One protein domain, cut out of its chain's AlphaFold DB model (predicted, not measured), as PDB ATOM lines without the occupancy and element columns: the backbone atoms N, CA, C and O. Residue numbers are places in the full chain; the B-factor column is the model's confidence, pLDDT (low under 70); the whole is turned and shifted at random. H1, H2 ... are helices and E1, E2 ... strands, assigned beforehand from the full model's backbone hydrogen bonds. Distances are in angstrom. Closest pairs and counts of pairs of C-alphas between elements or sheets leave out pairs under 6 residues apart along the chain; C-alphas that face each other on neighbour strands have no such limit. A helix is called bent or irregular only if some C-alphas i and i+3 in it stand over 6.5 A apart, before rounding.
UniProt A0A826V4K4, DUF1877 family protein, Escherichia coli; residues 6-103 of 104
ATOM      1  N   TYR A   6      17.517  17.151  21.458       94.06
ATOM      2  CA  TYR A   6      16.648  17.102  20.288       94.06
ATOM      3  C   TYR A   6      15.717  18.317  20.241       94.06
ATOM      4  O   TYR A   6      15.372  18.886  21.272       94.06
ATOM      5  N   PHE A   7      15.264  18.666  19.037       95.31
ATOM      6  CA  PHE A   7      14.271  19.716  18.796       95.31
ATOM      7  C   PHE A   7      12.950  19.076  18.389       95.31
ATOM      8  O   PHE A   7      12.903  18.403  17.358       95.31
ATOM      9  N   ALA A   8      11.896  19.243  19.186       94.25
ATOM     10  CA  ALA A   8      10.582  18.661  18.922       94.25
ATOM     11  C   ALA A   8       9.596  19.697  18.363       94.25
ATOM     12  O   ALA A   8       9.566  20.844  18.797       94.25
ATOM     13  N   GLU A   9       8.764  19.267  17.418       94.94
ATOM     14  CA  GLU A   9       7.620  20.030  16.923       94.94
ATOM     15  C   GLU A   9       6.385  19.679  17.762       94.94
ATOM     16  O   GLU A   9       5.994  18.511  17.843       94.94
ATOM     17  N   ILE A  10       5.772  20.687  18.383       92.44
ATOM     18  CA  ILE A  10       4.595  20.539  19.242       92.44
ATOM     19  C   ILE A  10       3.484  21.492  18.789       92.44
ATOM     20  O   ILE A  10       3.745  22.633  18.408       92.44
ATOM     21  N   ASP A  11       2.242  21.012  18.804       92.25
ATOM     22  CA  ASP A  11       1.064  21.827  18.502       92.25
ATOM     23  C   ASP A  11       0.613  22.656  19.717       92.25
ATOM     24  O   ASP A  11       1.006  22.406  20.860       92.25
ATOM     25  N   SER A  12      -0.227  23.663  19.460       90.31
ATOM     26  CA  SER A  12      -0.715  24.585  20.490       90.31
ATOM     27  C   SER A  12      -1.521  23.894  21.594       90.31
ATOM     28  O   SER A  12      -1.498  24.348  22.732       90.31
ATOM     29  N   GLU A  13      -2.232  22.809  21.286       88.75
ATOM     30  CA  GLU A  13      -3.042  22.088  22.271       88.75
ATOM     31  C   GLU A  13      -2.145  21.370  23.285       88.75
ATOM     32  O   GLU A  13      -2.282  21.575  24.492       88.75
ATOM     33  N   LYS A  14      -1.162  20.604  22.800       87.56
ATOM     34  CA  LYS A  14      -0.232  19.853  23.649       87.56
ATOM     35  C   LYS A  14       0.699  20.755  24.445       87.56
ATOM     36  O   LYS A  14       0.973  20.442  25.600       87.56
ATOM     37  N   ILE A  15       1.189  21.860  23.869       88.56
ATOM     38  CA  ILE A  15       2.053  22.779  24.628       88.56
ATOM     39  C   ILE A  15       1.277  23.465  25.751       88.56
ATOM     40  O   ILE A  15       1.787  23.552  26.863       88.56
ATOM     41  N   ASN A  16       0.028  23.878  25.511       87.12
ATOM     42  CA  ASN A  16      -0.802  24.469  26.560       87.12
ATOM     43  C   ASN A  16      -1.103  23.449  27.661       87.12
ATOM     44  O   ASN A  16      -0.940  23.767  28.832       87.12
ATOM     45  N   GLN A  17      -1.433  22.206  27.297       84.88
ATOM     46  CA  GLN A  17      -1.615  21.128  28.269       84.88
ATOM     47  C   GLN A  17      -0.350  20.889  29.109       84.88
ATOM     48  O   GLN A  17      -0.438  20.703  30.322       84.88
ATOM     49  N   LEU A  18       0.827  20.920  28.479       82.12
ATOM     50  CA  LEU A  18       2.108  20.748  29.159       82.12
ATOM     51  C   LEU A  18       2.380  21.901  30.138       82.12
ATOM     52  O   LEU A  18       2.731  21.643  31.288       82.12
ATOM     53  N   LEU A  19       2.137  23.149  29.727       83.12
ATOM     54  CA  LEU A  19       2.287  24.335  30.578       83.12
ATOM     55  C   LEU A  19       1.273  24.369  31.736       83.12
ATOM     56  O   LEU A  19       1.621  24.775  32.841       83.12
ATOM     57  N   GLU A  20       0.039  23.913  31.515       82.00
ATOM     58  CA  GLU A  20      -0.990  23.792  32.558       82.00
ATOM     59  C   GLU A  20      -0.673  22.671  33.560       82.00
ATOM     60  O   GLU A  20      -1.014  22.768  34.737       82.00
ATOM     61  N   SER A  21       0.013  21.613  33.115       71.62
ATOM     62  CA  SER A  21       0.394  20.463  33.946       71.62
ATOM     63  C   SER A  21       1.633  20.685  34.828       71.62
ATOM     64  O   SER A  21       2.028  19.779  35.566       71.62
ATOM     65  N   ALA A  22       2.229  21.882  34.788       63.34
ATOM     66  CA  ALA A  22       3.503  22.238  35.420       63.34
ATOM     67  C   ALA A  22       3.516  22.260  36.968       63.34
ATOM     68  O   ALA A  22       4.442  22.794  37.573       63.34
ATOM     69  N   GLU A  23       2.530  21.665  37.646       55.78
ATOM     70  CA  GLU A  23       2.550  21.481  39.109       55.78
ATOM     71  C   GLU A  23       3.623  20.465  39.581       55.78
ATOM     72  O   GLU A  23       3.891  20.354  40.779       55.78
ATOM     73  N   LYS A  24       4.251  19.723  38.659       57.66
ATOM     74  CA  LYS A  24       5.358  18.768  38.883       57.66
ATOM     75  C   LYS A  24       6.603  19.188  38.083       57.66
ATOM     76  O   LYS A  24       6.443  19.972  37.149       57.66
ATOM     77  N   PRO A  25       7.812  18.662  38.387       62.53
ATOM     78  CA  PRO A  25       8.989  18.897  37.549       62.53
ATOM     79  C   PRO A  25       8.650  18.530  36.103       62.53
ATOM     80  O   PRO A  25       8.228  17.399  35.842       62.53
ATOM     81  N   LEU A  26       8.761  19.490  35.182       66.38
ATOM     82  CA  LEU A  26       8.342  19.310  33.790       66.38
ATOM     83  C   LEU A  26       9.102  18.135  33.168       66.38
ATOM     84  O   LEU A  26       8.504  17.308  32.478       66.38
ATOM     85  N   MET A  27      10.385  18.007  33.514       64.44
ATOM     86  CA  MET A  27      11.277  16.939  33.065       64.44
ATOM     87  C   MET A  27      10.847  15.512  33.441       64.44
ATOM     88  O   MET A  27      11.172  14.589  32.695       64.44
ATOM     89  N   ASP A  28      10.066  15.295  34.505       66.81
ATOM     90  CA  ASP A  28       9.664  13.933  34.902       66.81
ATOM     91  C   ASP A  28       8.669  13.302  33.910       66.81
ATOM     92  O   ASP A  28       8.717  12.100  33.656       66.81
ATOM     93  N   ASN A  29       7.782  14.108  33.313       66.25
ATOM     94  CA  ASN A  29       6.750  13.634  32.374       66.25
ATOM     95  C   ASN A  29       7.049  14.006  30.914       66.25
ATOM     96  O   ASN A  29       6.281  13.668  30.002       66.25
ATOM     97  N   ILE A  30       8.145  14.729  30.673       73.56
ATOM     98  CA  ILE A  30       8.411  15.289  29.353       73.56
ATOM     99  C   ILE A  30       8.733  14.215  28.329       73.56
ATOM    100  O   ILE A  30       8.311  14.314  27.182       73.56
ATOM    101  N   HIS A  31       9.431  13.154  28.737       71.25
ATOM    102  CA  HIS A  31       9.809  12.104  27.802       71.25
ATOM    103  C   HIS A  31       8.575  11.399  27.233       71.25
ATOM    104  O   HIS A  31       8.495  11.200  26.023       71.25
ATOM    105  N   ASP A  32       7.580  11.115  28.074       74.94
ATOM    106  CA  ASP A  32       6.322  10.504  27.645       74.94
ATOM    107  C   ASP A  32       5.518  11.452  26.751       74.94
ATOM    108  O   ASP A  32       5.066  11.051  25.675       74.94
ATOM    109  N   THR A  33       5.419  12.728  27.137       74.69
ATOM    110  CA  THR A  33       4.675  13.748  26.379       74.69
ATOM    111  C   THR A  33       5.297  14.023  25.007       74.69
ATOM    112  O   THR A  33       4.583  14.174  24.013       74.69
ATOM    113  N   LEU A  34       6.631  14.046  24.923       80.19
ATOM    114  CA  LEU A  34       7.366  14.322  23.686       80.19
ATOM    115  C   LEU A  34       7.653  13.060  22.850       80.19
ATOM    116  O   LEU A  34       8.036  13.178  21.685       80.19
ATOM    117  N   SER A  35       7.453  11.852  23.396       77.88
ATOM    118  CA  SER A  35       7.811  10.575  22.747       77.88
ATOM    119  C   SER A  35       7.203  10.398  21.349       77.88
ATOM    120  O   SER A  35       7.873   9.881  20.448       77.88
ATOM    121  N   GLY A  36       5.964  10.866  21.162       83.19
ATOM    122  CA  GLY A  36       5.202  10.784  19.913       83.19
ATOM    123  C   GLY A  36       5.354  11.985  18.980       83.19
ATOM    124  O   GLY A  36       4.740  12.003  17.914       83.19
ATOM    125  N   LEU A  37       6.137  12.995  19.362       89.12
ATOM    126  CA  LEU A  37       6.336  14.181  18.541       89.12
ATOM    127  C   LEU A  37       7.414  13.953  17.486       89.12
ATOM    128  O   LEU A  37       8.405  13.243  17.695       89.12
ATOM    129  N   ARG A  38       7.236  14.620  16.345       93.00
ATOM    130  CA  ARG A  38       8.296  14.736  15.351       93.00
ATOM    131  C   ARG A  38       9.451  15.503  15.985       93.00
ATOM    132  O   ARG A  38       9.243  16.576  16.545       93.00
ATOM    133  N   ARG A  39      10.666  14.963  15.878       94.69
ATOM    134  CA  ARG A  39      11.863  15.587  16.441       94.69
ATOM    135  C   ARG A  39      13.080  15.458  15.541       94.69
ATOM    136  O   ARG A  39      13.230  14.464  14.829       94.69
ATOM    137  N   LEU A  40      13.953  16.452  15.615       95.81
ATOM    138  CA  LEU A  40      15.316  16.402  15.110       95.81
ATOM    139  C   LEU A  40      16.239  16.023  16.267       95.81
ATOM    140  O   LEU A  40      16.509  16.844  17.138       95.81
ATOM    141  N   ASP A  41      16.702  14.778  16.272       94.62
ATOM    142  CA  ASP A  41      17.629  14.260  17.278       94.62
ATOM    143  C   ASP A  41      19.077  14.473  16.822       94.62
ATOM    144  O   ASP A  41      19.479  14.025  15.741       94.62
ATOM    145  N   ILE A  42      19.861  15.183  17.635       95.81
ATOM    146  CA  ILE A  42      21.278  15.450  17.365       95.81
ATOM    147  C   ILE A  42      22.213  14.711  18.331       95.81
ATOM    148  O   ILE A  42      23.415  14.992  18.362       95.81
ATOM    149  N   ASP A  43      21.694  13.724  19.064       94.50
ATOM    150  CA  ASP A  43      22.396  12.955  20.091       94.50
ATOM    151  C   ASP A  43      23.137  13.906  21.049       94.50
ATOM    152  O   ASP A  43      22.538  14.826  21.599       94.50
ATOM    153  N   LYS A  44      24.451  13.756  21.230       94.25
ATOM    154  CA  LYS A  44      25.256  14.567  22.161       94.25
ATOM    155  C   LYS A  44      25.881  15.808  21.524       94.25
ATOM    156  O   LYS A  44      26.805  16.384  22.085       94.25
ATOM    157  N   ARG A  45      25.440  16.198  20.323       95.94
ATOM    158  CA  ARG A  45      26.039  17.316  19.568       95.94
ATOM    159  C   ARG A  45      25.415  18.673  19.888       95.94
ATOM    160  O   ARG A  45      25.790  19.660  19.267       95.94
ATOM    161  N   TRP A  46      24.483  18.729  20.832       95.25
ATOM    162  CA  TRP A  46      23.757  19.943  21.200       95.25
ATOM    163  C   TRP A  46      24.677  21.048  21.733       95.25
ATOM    164  O   TRP A  46      24.585  22.173  21.254       95.25
ATOM    165  N   ASP A  47      25.634  20.730  22.610       95.12
ATOM    166  CA  ASP A  47      26.573  21.743  23.115       95.12
ATOM    167  C   ASP A  47      27.605  22.149  22.050       95.12
ATOM    168  O   ASP A  47      28.036  23.294  21.999       95.12
ATOM    169  N   PHE A  48      27.951  21.247  21.119       96.25
ATOM    170  CA  PHE A  48      28.776  21.608  19.959       96.25
ATOM    171  C   PHE A  48      28.048  22.549  18.998       96.25
ATOM    172  O   PHE A  48      28.674  23.454  18.454       96.25
ATOM    173  N   LEU A  49      26.745  22.346  18.789       96.69
ATOM    174  CA  LEU A  49      25.916  23.254  18.002       96.69
ATOM    175  C   LEU A  49      25.827  24.624  18.681       96.69
ATOM    176  O   LEU A  49      26.062  25.633  18.024       96.69
ATOM    177  N   HIS A  50      25.550  24.652  19.988       96.75
ATOM    178  CA  HIS A  50      25.512  25.894  20.758       96.75
ATOM    179  C   HIS A  50      26.852  26.633  20.673       96.75
ATOM    180  O   HIS A  50      26.901  27.775  20.224       96.75
ATOM    181  N   PHE A  51      27.953  25.950  20.992       96.94
ATOM    182  CA  PHE A  51      29.295  26.519  20.920       96.94
ATOM    183  C   PHE A  51      29.667  26.997  19.514       96.94
ATOM    184  O   PHE A  51      30.283  28.048  19.371       96.94
ATOM    185  N   GLY A  52      29.285  26.261  18.469       96.94
ATOM    186  CA  GLY A  52      29.543  26.657  17.085       96.94
ATOM    187  C   GLY A  52      28.853  27.964  16.686       96.94
ATOM    188  O   GLY A  52      29.389  28.691  15.857       96.94
ATOM    189  N   LEU A  53      27.701  28.271  17.290       96.19
ATOM    190  CA  LEU A  53      26.922  29.474  16.997       96.19
ATOM    191  C   LEU A  53      27.269  30.653  17.916       96.19
ATOM    192  O   LEU A  53      27.272  31.791  17.458       96.19
ATOM    193  N   THR A  54      27.569  30.407  19.194       96.19
ATOM    194  CA  THR A  54      27.747  31.474  20.199       96.19
ATOM    195  C   THR A  54      29.191  31.654  20.667       96.19
ATOM    196  O   THR A  54      29.530  32.664  21.280       96.19
ATOM    197  N   GLY A  55      30.059  30.664  20.438       96.12
ATOM    198  CA  GLY A  55      31.395  30.598  21.037       96.12
ATOM    199  C   GLY A  55      31.401  30.280  22.538       96.12
ATOM    200  O   GLY A  55      32.454  30.361  23.172       96.12
ATOM    201  N   THR A  56      30.254  29.915  23.123       95.62
ATOM    202  CA  THR A  56      30.101  29.582  24.550       95.62
ATOM    203  C   THR A  56      29.394  28.238  24.729       95.62
ATOM    204  O   THR A  56      28.653  27.796  23.854       95.62
ATOM    205  N   SER A  57      29.600  27.572  25.868       93.69
ATOM    206  CA  SER A  57      28.800  26.387  26.208       93.69
ATOM    207  C   SER A  57      27.363  26.802  26.537       93.69
ATOM    208  O   SER A  57      27.138  27.893  27.063       93.69
ATOM    209  N   ALA A  58      26.404  25.924  26.262       92.44
ATOM    210  CA  ALA A  58      25.010  26.074  26.670       92.44
ATOM    211  C   ALA A  58      24.843  26.136  28.198       92.44
ATOM    212  O   ALA A  58      23.867  26.700  28.675       92.44
ATOM    213  N   PHE A  59      25.802  25.605  28.968       91.38
ATOM    214  CA  PHE A  59      25.812  25.709  30.432       91.38
ATOM    215  C   PHE A  59      26.246  27.085  30.962       91.38
ATOM    216  O   PHE A  59      25.997  27.392  32.124       91.38
ATOM    217  N   ASP A  60      26.927  27.895  30.145       91.94
ATOM    218  CA  ASP A  60      27.351  29.255  30.504       91.94
ATOM    219  C   ASP A  60      27.226  30.181  29.280       91.94
ATOM    220  O   ASP A  60      28.230  30.584  28.677       91.94
ATOM    221  N   PRO A  61      25.987  30.457  28.827       91.31
ATOM    222  CA  PRO A  61      25.753  31.269  27.648       91.31
ATOM    223  C   PRO A  61      26.020  32.751  27.926       91.31
ATOM    224  O   PRO A  61      25.828  33.261  29.036       91.31
ATOM    225  N   ALA A  62      26.404  33.490  26.884       92.62
ATOM    226  CA  ALA A  62      26.481  34.941  26.973       92.62
ATOM    227  C   ALA A  62      25.101  35.540  27.314       92.62
ATOM    228  O   ALA A  62      24.053  35.108  26.829       92.62
ATOM    229  N   LYS A  63      25.088  36.573  28.165       91.25
ATOM    230  CA  LYS A  63      23.834  37.198  28.610       91.25
ATOM    231  C   LYS A  63      23.067  37.795  27.432       91.25
ATOM    232  O   LYS A  63      23.601  38.634  26.712       91.25
ATOM    233  N   ASN A  64      21.779  37.458  27.344       91.12
ATOM    234  CA  ASN A  64      20.845  37.970  26.335       91.12
ATOM    235  C   ASN A  64      21.267  37.671  24.881       91.12
ATOM    236  O   ASN A  64      20.951  38.448  23.979       91.12
ATOM    237  N   ASP A  65      21.967  36.559  24.657       95.06
ATOM    238  CA  ASP A  65      22.429  36.152  23.332       95.06
ATOM    239  C   ASP A  65      21.274  35.571  22.478       95.06
ATOM    240  O   ASP A  65      20.694  34.539  22.835       95.06
ATOM    241  N   PRO A  66      20.913  36.212  21.347       95.00
ATOM    242  CA  PRO A  66      19.859  35.721  20.465       95.00
ATOM    243  C   PRO A  66      20.221  34.427  19.722       95.00
ATOM    244  O   PRO A  66      19.306  33.709  19.323       95.00
ATOM    245  N   LEU A  67      21.509  34.118  19.527       96.50
ATOM    246  CA  LEU A  67      21.955  32.851  18.934       96.50
ATOM    247  C   LEU A  67      21.896  31.716  19.954       96.50
ATOM    248  O   LEU A  67      21.508  30.605  19.605       96.50
ATOM    249  N   SER A  68      22.165  32.013  21.228       96.44
ATOM    250  CA  SER A  68      21.916  31.056  22.312       96.44
ATOM    251  C   SER A  68      20.431  30.689  22.375       96.44
ATOM    252  O   SER A  68      20.090  29.508  22.338       96.44
ATOM    253  N   ARG A  69      19.531  31.683  22.334       96.31
ATOM    254  CA  ARG A  69      18.074  31.438  22.279       96.31
ATOM    255  C   ARG A  69      17.622  30.709  21.014       96.31
ATOM    256  O   ARG A  69      16.647  29.967  21.060       96.31
ATOM    257  N   ALA A  70      18.338  30.852  19.899       96.31
ATOM    258  CA  ALA A  70      18.042  30.089  18.690       96.31
ATOM    259  C   ALA A  70      18.280  28.576  18.864       96.31
ATOM    260  O   ALA A  70      17.642  27.781  18.176       96.31
ATOM    261  N   VAL A  71      19.154  28.177  19.797       96.00
ATOM    262  CA  VAL A  71      19.428  26.770  20.135       96.00
ATOM    263  C   VAL A  71      18.652  26.314  21.368       96.00
ATOM    264  O   VAL A  71      18.119  25.214  21.378       96.00
ATOM    265  N   LEU A  72      18.583  27.116  22.426       95.25
ATOM    266  CA  LEU A  72      17.971  26.694  23.691       95.25
ATOM    267  C   LEU A  72      16.465  26.967  23.757       95.25
ATOM    268  O   LEU A  72      15.793  26.380  24.594       95.25
ATOM    269  N   GLY A  73      15.932  27.808  22.870       95.44
ATOM    270  CA  GLY A  73      14.560  28.307  22.906       95.44
ATOM    271  C   GLY A  73      14.494  29.766  23.366       95.44
ATOM    272  O   GLY A  73      15.325  30.225  24.151       95.44
ATOM    273  N   GLU A  74      13.501  30.516  22.877       94.88
ATOM    274  CA  GLU A  74      13.288  31.914  23.295       94.88
ATOM    275  C   GLU A  74      12.841  32.019  24.760       94.88
ATOM    276  O   GLU A  74      13.212  32.964  25.461       94.88
ATOM    277  N   HIS A  75      12.095  31.020  25.238       93.12
ATOM    278  CA  HIS A  75      11.602  30.922  26.608       93.12
ATOM    279  C   HIS A  75      12.188  29.687  27.281       93.12
ATOM    280  O   HIS A  75      11.889  28.566  26.876       93.12
ATOM    281  N   SER A  76      12.995  29.885  28.323       90.62
ATOM    282  CA  SER A  76      13.474  28.782  29.161       90.62
ATOM    283  C   SER A  76      12.358  28.329  30.104       90.62
ATOM    284  O   SER A  76      11.854  29.122  30.901       90.62
ATOM    285  N   LEU A  77      11.947  27.069  29.967       86.81
ATOM    286  CA  LEU A  77      10.959  26.414  30.825       86.81
ATOM    287  C   LEU A  77      11.642  25.629  31.949       86.81
ATOM    288  O   LEU A  77      11.126  25.578  33.063       86.81
ATOM    289  N   GLU A  78      12.803  25.043  31.662       82.94
ATOM    290  CA  GLU A  78      13.653  24.371  32.638       82.94
ATOM    291  C   GLU A  78      15.123  24.561  32.246       82.94
ATOM    292  O   GLU A  78      15.504  24.359  31.093       82.94
ATOM    293  N   ASP A  79      15.943  24.979  33.203       79.94
ATOM    294  CA  ASP A  79      17.377  25.197  33.020       79.94
ATOM    295  C   ASP A  79      18.093  24.734  34.287       79.94
ATOM    296  O   ASP A  79      17.929  25.316  35.366       79.94
ATOM    297  N   GLY A  80      18.815  23.621  34.184       70.75
ATOM    298  CA  GLY A  80      19.456  23.007  35.331       70.75
ATOM    299  C   GLY A  80      20.368  21.839  34.983       70.75
ATOM    300  O   GLY A  80      20.573  21.458  33.833       70.75
ATOM    301  N   ILE A  81      20.924  21.244  36.037       69.75
ATOM    302  CA  ILE A  81      21.882  20.131  35.947       69.75
ATOM    303  C   ILE A  81      21.226  18.888  35.318       69.75
ATOM    304  O   ILE A  81      21.903  18.075  34.686       69.75
ATOM    305  N   ASP A  82      19.906  18.772  35.465       72.94
ATOM    306  CA  ASP A  82      19.104  17.649  34.983       72.94
ATOM    307  C   ASP A  82      18.700  17.785  33.502       72.94
ATOM    308  O   ASP A  82      18.285  16.802  32.884       72.94
ATOM    309  N   GLY A  83      18.902  18.961  32.895       83.88
ATOM    310  CA  GLY A  83      18.699  19.199  31.468       83.88
ATOM    311  C   GLY A  83      18.165  20.590  31.146       83.88
ATOM    312  O   GLY A  83      17.910  21.409  32.026       83.88
ATOM    313  N   PHE A  84      17.998  20.825  29.846       89.12
ATOM    314  CA  PHE A  84      17.430  22.050  29.299       89.12
ATOM    315  C   PHE A  84      16.084  21.751  28.657       89.12
ATOM    316  O   PHE A  84      15.948  20.793  27.888       89.12
ATOM    317  N   LEU A  85      15.122  22.625  28.910       90.69
ATOM    318  CA  LEU A  85      13.872  22.682  28.186       90.69
ATOM    319  C   LEU A  85      13.564  24.129  27.841       90.69
ATOM    320  O   LEU A  85      13.315  24.949  28.723       90.69
ATOM    321  N   GLY A  86      13.497  24.422  26.549       93.12
ATOM    322  CA  GLY A  86      13.018  25.710  26.085       93.12
ATOM    323  C   GLY A  86      11.983  25.599  24.986       93.12
ATOM    324  O   GLY A  86      11.783  24.557  24.357       93.12
ATOM    325  N   LEU A  87      11.294  26.714  24.804       94.25
ATOM    326  CA  LEU A  87      10.171  26.870  23.905       94.25
ATOM    327  C   LEU A  87      10.404  28.088  23.019       94.25
ATOM    328  O   LEU A  87      10.732  29.170  23.500       94.25
ATOM    329  N   THR A  88      10.164  27.911  21.726       96.56
ATOM    330  CA  THR A  88      10.049  29.011  20.769       96.56
ATOM    331  C   THR A  88       8.675  28.918  20.143       96.56
ATOM    332  O   THR A  88       8.325  27.903  19.537       96.56
ATOM    333  N   TRP A  89       7.873  29.961  20.306       96.38
ATOM    334  CA  TRP A  89       6.529  29.966  19.761       96.38
ATOM    335  C   TRP A  89       6.534  30.161  18.245       96.38
ATOM    336  O   TRP A  89       7.463  30.723  17.667       96.38
ATOM    337  N   ASN A  90       5.436  29.778  17.589       96.50
ATOM    338  CA  ASN A  90       5.323  29.873  16.135       96.50
ATOM    339  C   ASN A  90       5.561  31.299  15.598       96.50
ATOM    340  O   ASN A  90       6.258  31.459  14.599       96.50
ATOM    341  N   GLN A  91       5.060  32.330  16.286       96.44
ATOM    342  CA  GLN A  91       5.271  33.728  15.891       96.44
ATOM    343  C   GLN A  91       6.726  34.209  16.033       96.44
ATOM    344  O   GLN A  91       7.093  35.218  15.439       96.44
ATOM    345  N   GLU A  92       7.554  33.505  16.808       97.19
ATOM    346  CA  GLU A  92       8.968  33.833  17.036       97.19
ATOM    347  C   GLU A  92       9.889  33.081  16.066       97.19
ATOM    348  O   GLU A  92      10.976  33.568  15.754       97.19
ATOM    349  N   LEU A  93       9.436  31.941  15.522       96.81
ATOM    350  CA  LEU A  93      10.228  31.097  14.621       96.81
ATOM    351  C   LEU A  93      10.757  31.853  13.405       96.81
ATOM    352  O   LEU A  93      11.903  31.640  13.028       96.81
ATOM    353  N   ALA A  94       9.965  32.746  12.806       97.69
ATOM    354  CA  ALA A  94      10.407  33.507  11.637       97.69
ATOM    355  C   ALA A  94      11.655  34.351  11.949       97.69
ATOM    356  O   ALA A  94      12.611  34.348  11.181       97.69
ATOM    357  N   ALA A  95      11.672  35.015  13.108       97.19
ATOM    358  CA  ALA A  95      12.817  35.807  13.542       97.19
ATOM    359  C   ALA A  95      14.015  34.923  13.920       97.19
ATOM    360  O   ALA A  95      15.157  35.324  13.712       97.19
ATOM    361  N   THR A  96      13.771  33.740  14.487       97.19
ATOM    362  CA  THR A  96      14.827  32.771  14.811       97.19
ATOM    363  C   THR A  96      15.473  32.191  13.553       97.19
ATOM    364  O   THR A  96      16.695  32.099  13.491       97.19
ATOM    365  N   ILE A  97      14.678  31.847  12.537       97.38
ATOM    366  CA  ILE A  97      15.164  31.330  11.250       97.38
ATOM    367  C   ILE A  97      15.992  32.395  10.534       97.38
ATOM    368  O   ILE A  97      17.132  32.122  10.180       97.38
ATOM    369  N   ASP A  98      15.467  33.616  10.406       97.31
ATOM    370  CA  ASP A  98      16.161  34.730   9.747       97.31
ATOM    371  C   ASP A  98      17.533  35.013  10.382       97.31
ATOM    372  O   ASP A  98      18.531  35.197   9.684       97.31
ATOM    373  N   ARG A  99      17.619  34.941  11.719       95.44
ATOM    374  CA  ARG A  99      18.885  35.064  12.459       95.44
ATOM    375  C   ARG A  99      19.891  33.970  12.115       95.44
ATOM    376  O   ARG A  99      21.076  34.272  12.025       95.44
ATOM    377  N   LEU A 100      19.442  32.724  11.962       96.56
ATOM    378  CA  LEU A 100      20.314  31.593  11.635       96.56
ATOM    379  C   LEU A 100      20.733  31.595  10.158       96.56
ATOM    380  O   LEU A 100      21.880  31.284   9.858       96.56
ATOM    381  N   GLU A 101      19.834  31.963   9.243       96.94
ATOM    382  CA  GLU A 101      20.110  32.036   7.800       96.94
ATOM    383  C   GLU A 101      20.992  33.234   7.418       96.94
ATOM    384  O   GLU A 101      21.657  33.197   6.386       96.94
ATOM    385  N   SER A 102      21.023  34.277   8.251       96.19
ATOM    386  CA  SER A 102      21.849  35.475   8.049       96.19
ATOM    387  C   SER A 102      23.289  35.346   8.571       96.19
ATOM    388  O   SER A 102      24.033  36.327   8.530       96.19
ATOM    389  N   LEU A 103      23.679  34.184   9.106       94.00
ATOM    390  CA  LEU A 103      25.063  33.916   9.506       94.00
ATOM    391  C   LEU A 103      25.955  33.751   8.262       94.00
ATOM    392  O   LEU A 103      25.537  33.133   7.284       94.00
TER     393      LEU A 103
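This is residues 6 to 103 of the 104 residues of the protein "DUF1877 family protein" of Escherichia coli (UniProt A0A826V4K4). What would one see first along this printed part? A two-stranded hairpin, E3 and E4, stands in the middle between two groups of helices: H1 and H2, loosely side by side, at one end, and at the other the helical hairpin H3 and H4, with H5 set steeply to H4. H4 packs on the strand hairpin with its residues 69 to 72, while residues 26 to 30 of H2 come near it, and the tiny strand pair E1 and E2 lies to one side. What are its make-up and size? The printed part has 98 residues with five named helices and four named strands, in the order E1 H1 H2 E2 H3 H4 E3 E4 H5, both two-stranded sheets antiparallel and the class mixed, helices and strands. It is compact, with a radius of gyration of the C-alphas of 13.6 A and spans of 35 by 29 by 24 A.

What does the first strand pair with? E1, residues 6 to 8, is antiparallel to E2, residues 39 to 41, at 176 degrees, with N 7 and O 40 within hydrogen-bond range at 2.9 A. How do the helices stand? H1, residues 12 to 20, and H2, residues 26 to 34, are close but not clearly touching, the C-alphas of Leu 18 and Leu 26 being closest at 7.9 A. H3, residues 46 to 54, and H4, residues 66 to 72, form a hairpin and touch at a shallow tilt of 3 degrees, opposite ways, closest at the C-alphas of Thr 54 and Leu 67, 6.1 A apart. H5, residues 90 to 101, touches H4 with residues 96 to 100 alone at a steep tilt of 66 degrees, the closest C-alphas being those of Ala 70 and Thr 96, 5.7 A apart. What of the other strands? E3, residues 75 to 80, and E4, residues 83 to 87, are an antiparallel hairpin, with N 77 and O 85 within hydrogen-bond range at 2.8 A. The closest C-alphas of H4 and E4 are those of Leu 72 and Gly 86, 5.6 A apart; H1 and E4 are apart. Are the helix backbones complete? Every O i to N i+4 pair is within hydrogen-bond range in H1, H3 and H4, against 3 of 5 in H2 and 6 of 8 in H5. H2 is irregular, with C-alphas 28 and 31 7.3 A apart, and H5 only just, with C-alphas 91 and 94 6.7 A apart.

Where do the elements begin and end? E1 begins at C-alpha 6 (16.648, 17.102, 20.288), and H5 ends at C-alpha 101 (20.110, 32.036, 7.800). How long are they? From first to last C-alpha, E1 spans 6.4 A, H1 12.1 A, H2 11.3 A, E2 6.0 A and H3 12.2 A. H4 spans 9.8 A, E3 14.2 A, E4 13.7 A and H5 17.1 A.

How far does it reach? The two C-alphas farthest apart are those of Glu 23 and Leu 103, at 39.2 A. Is there a cut, or a long link? The printed part has no cut, and the link from H3 to H4 is long, with 11 residues. Where is confidence low? The pLDDT is under 70 at residues 22 to 29 and residue 81.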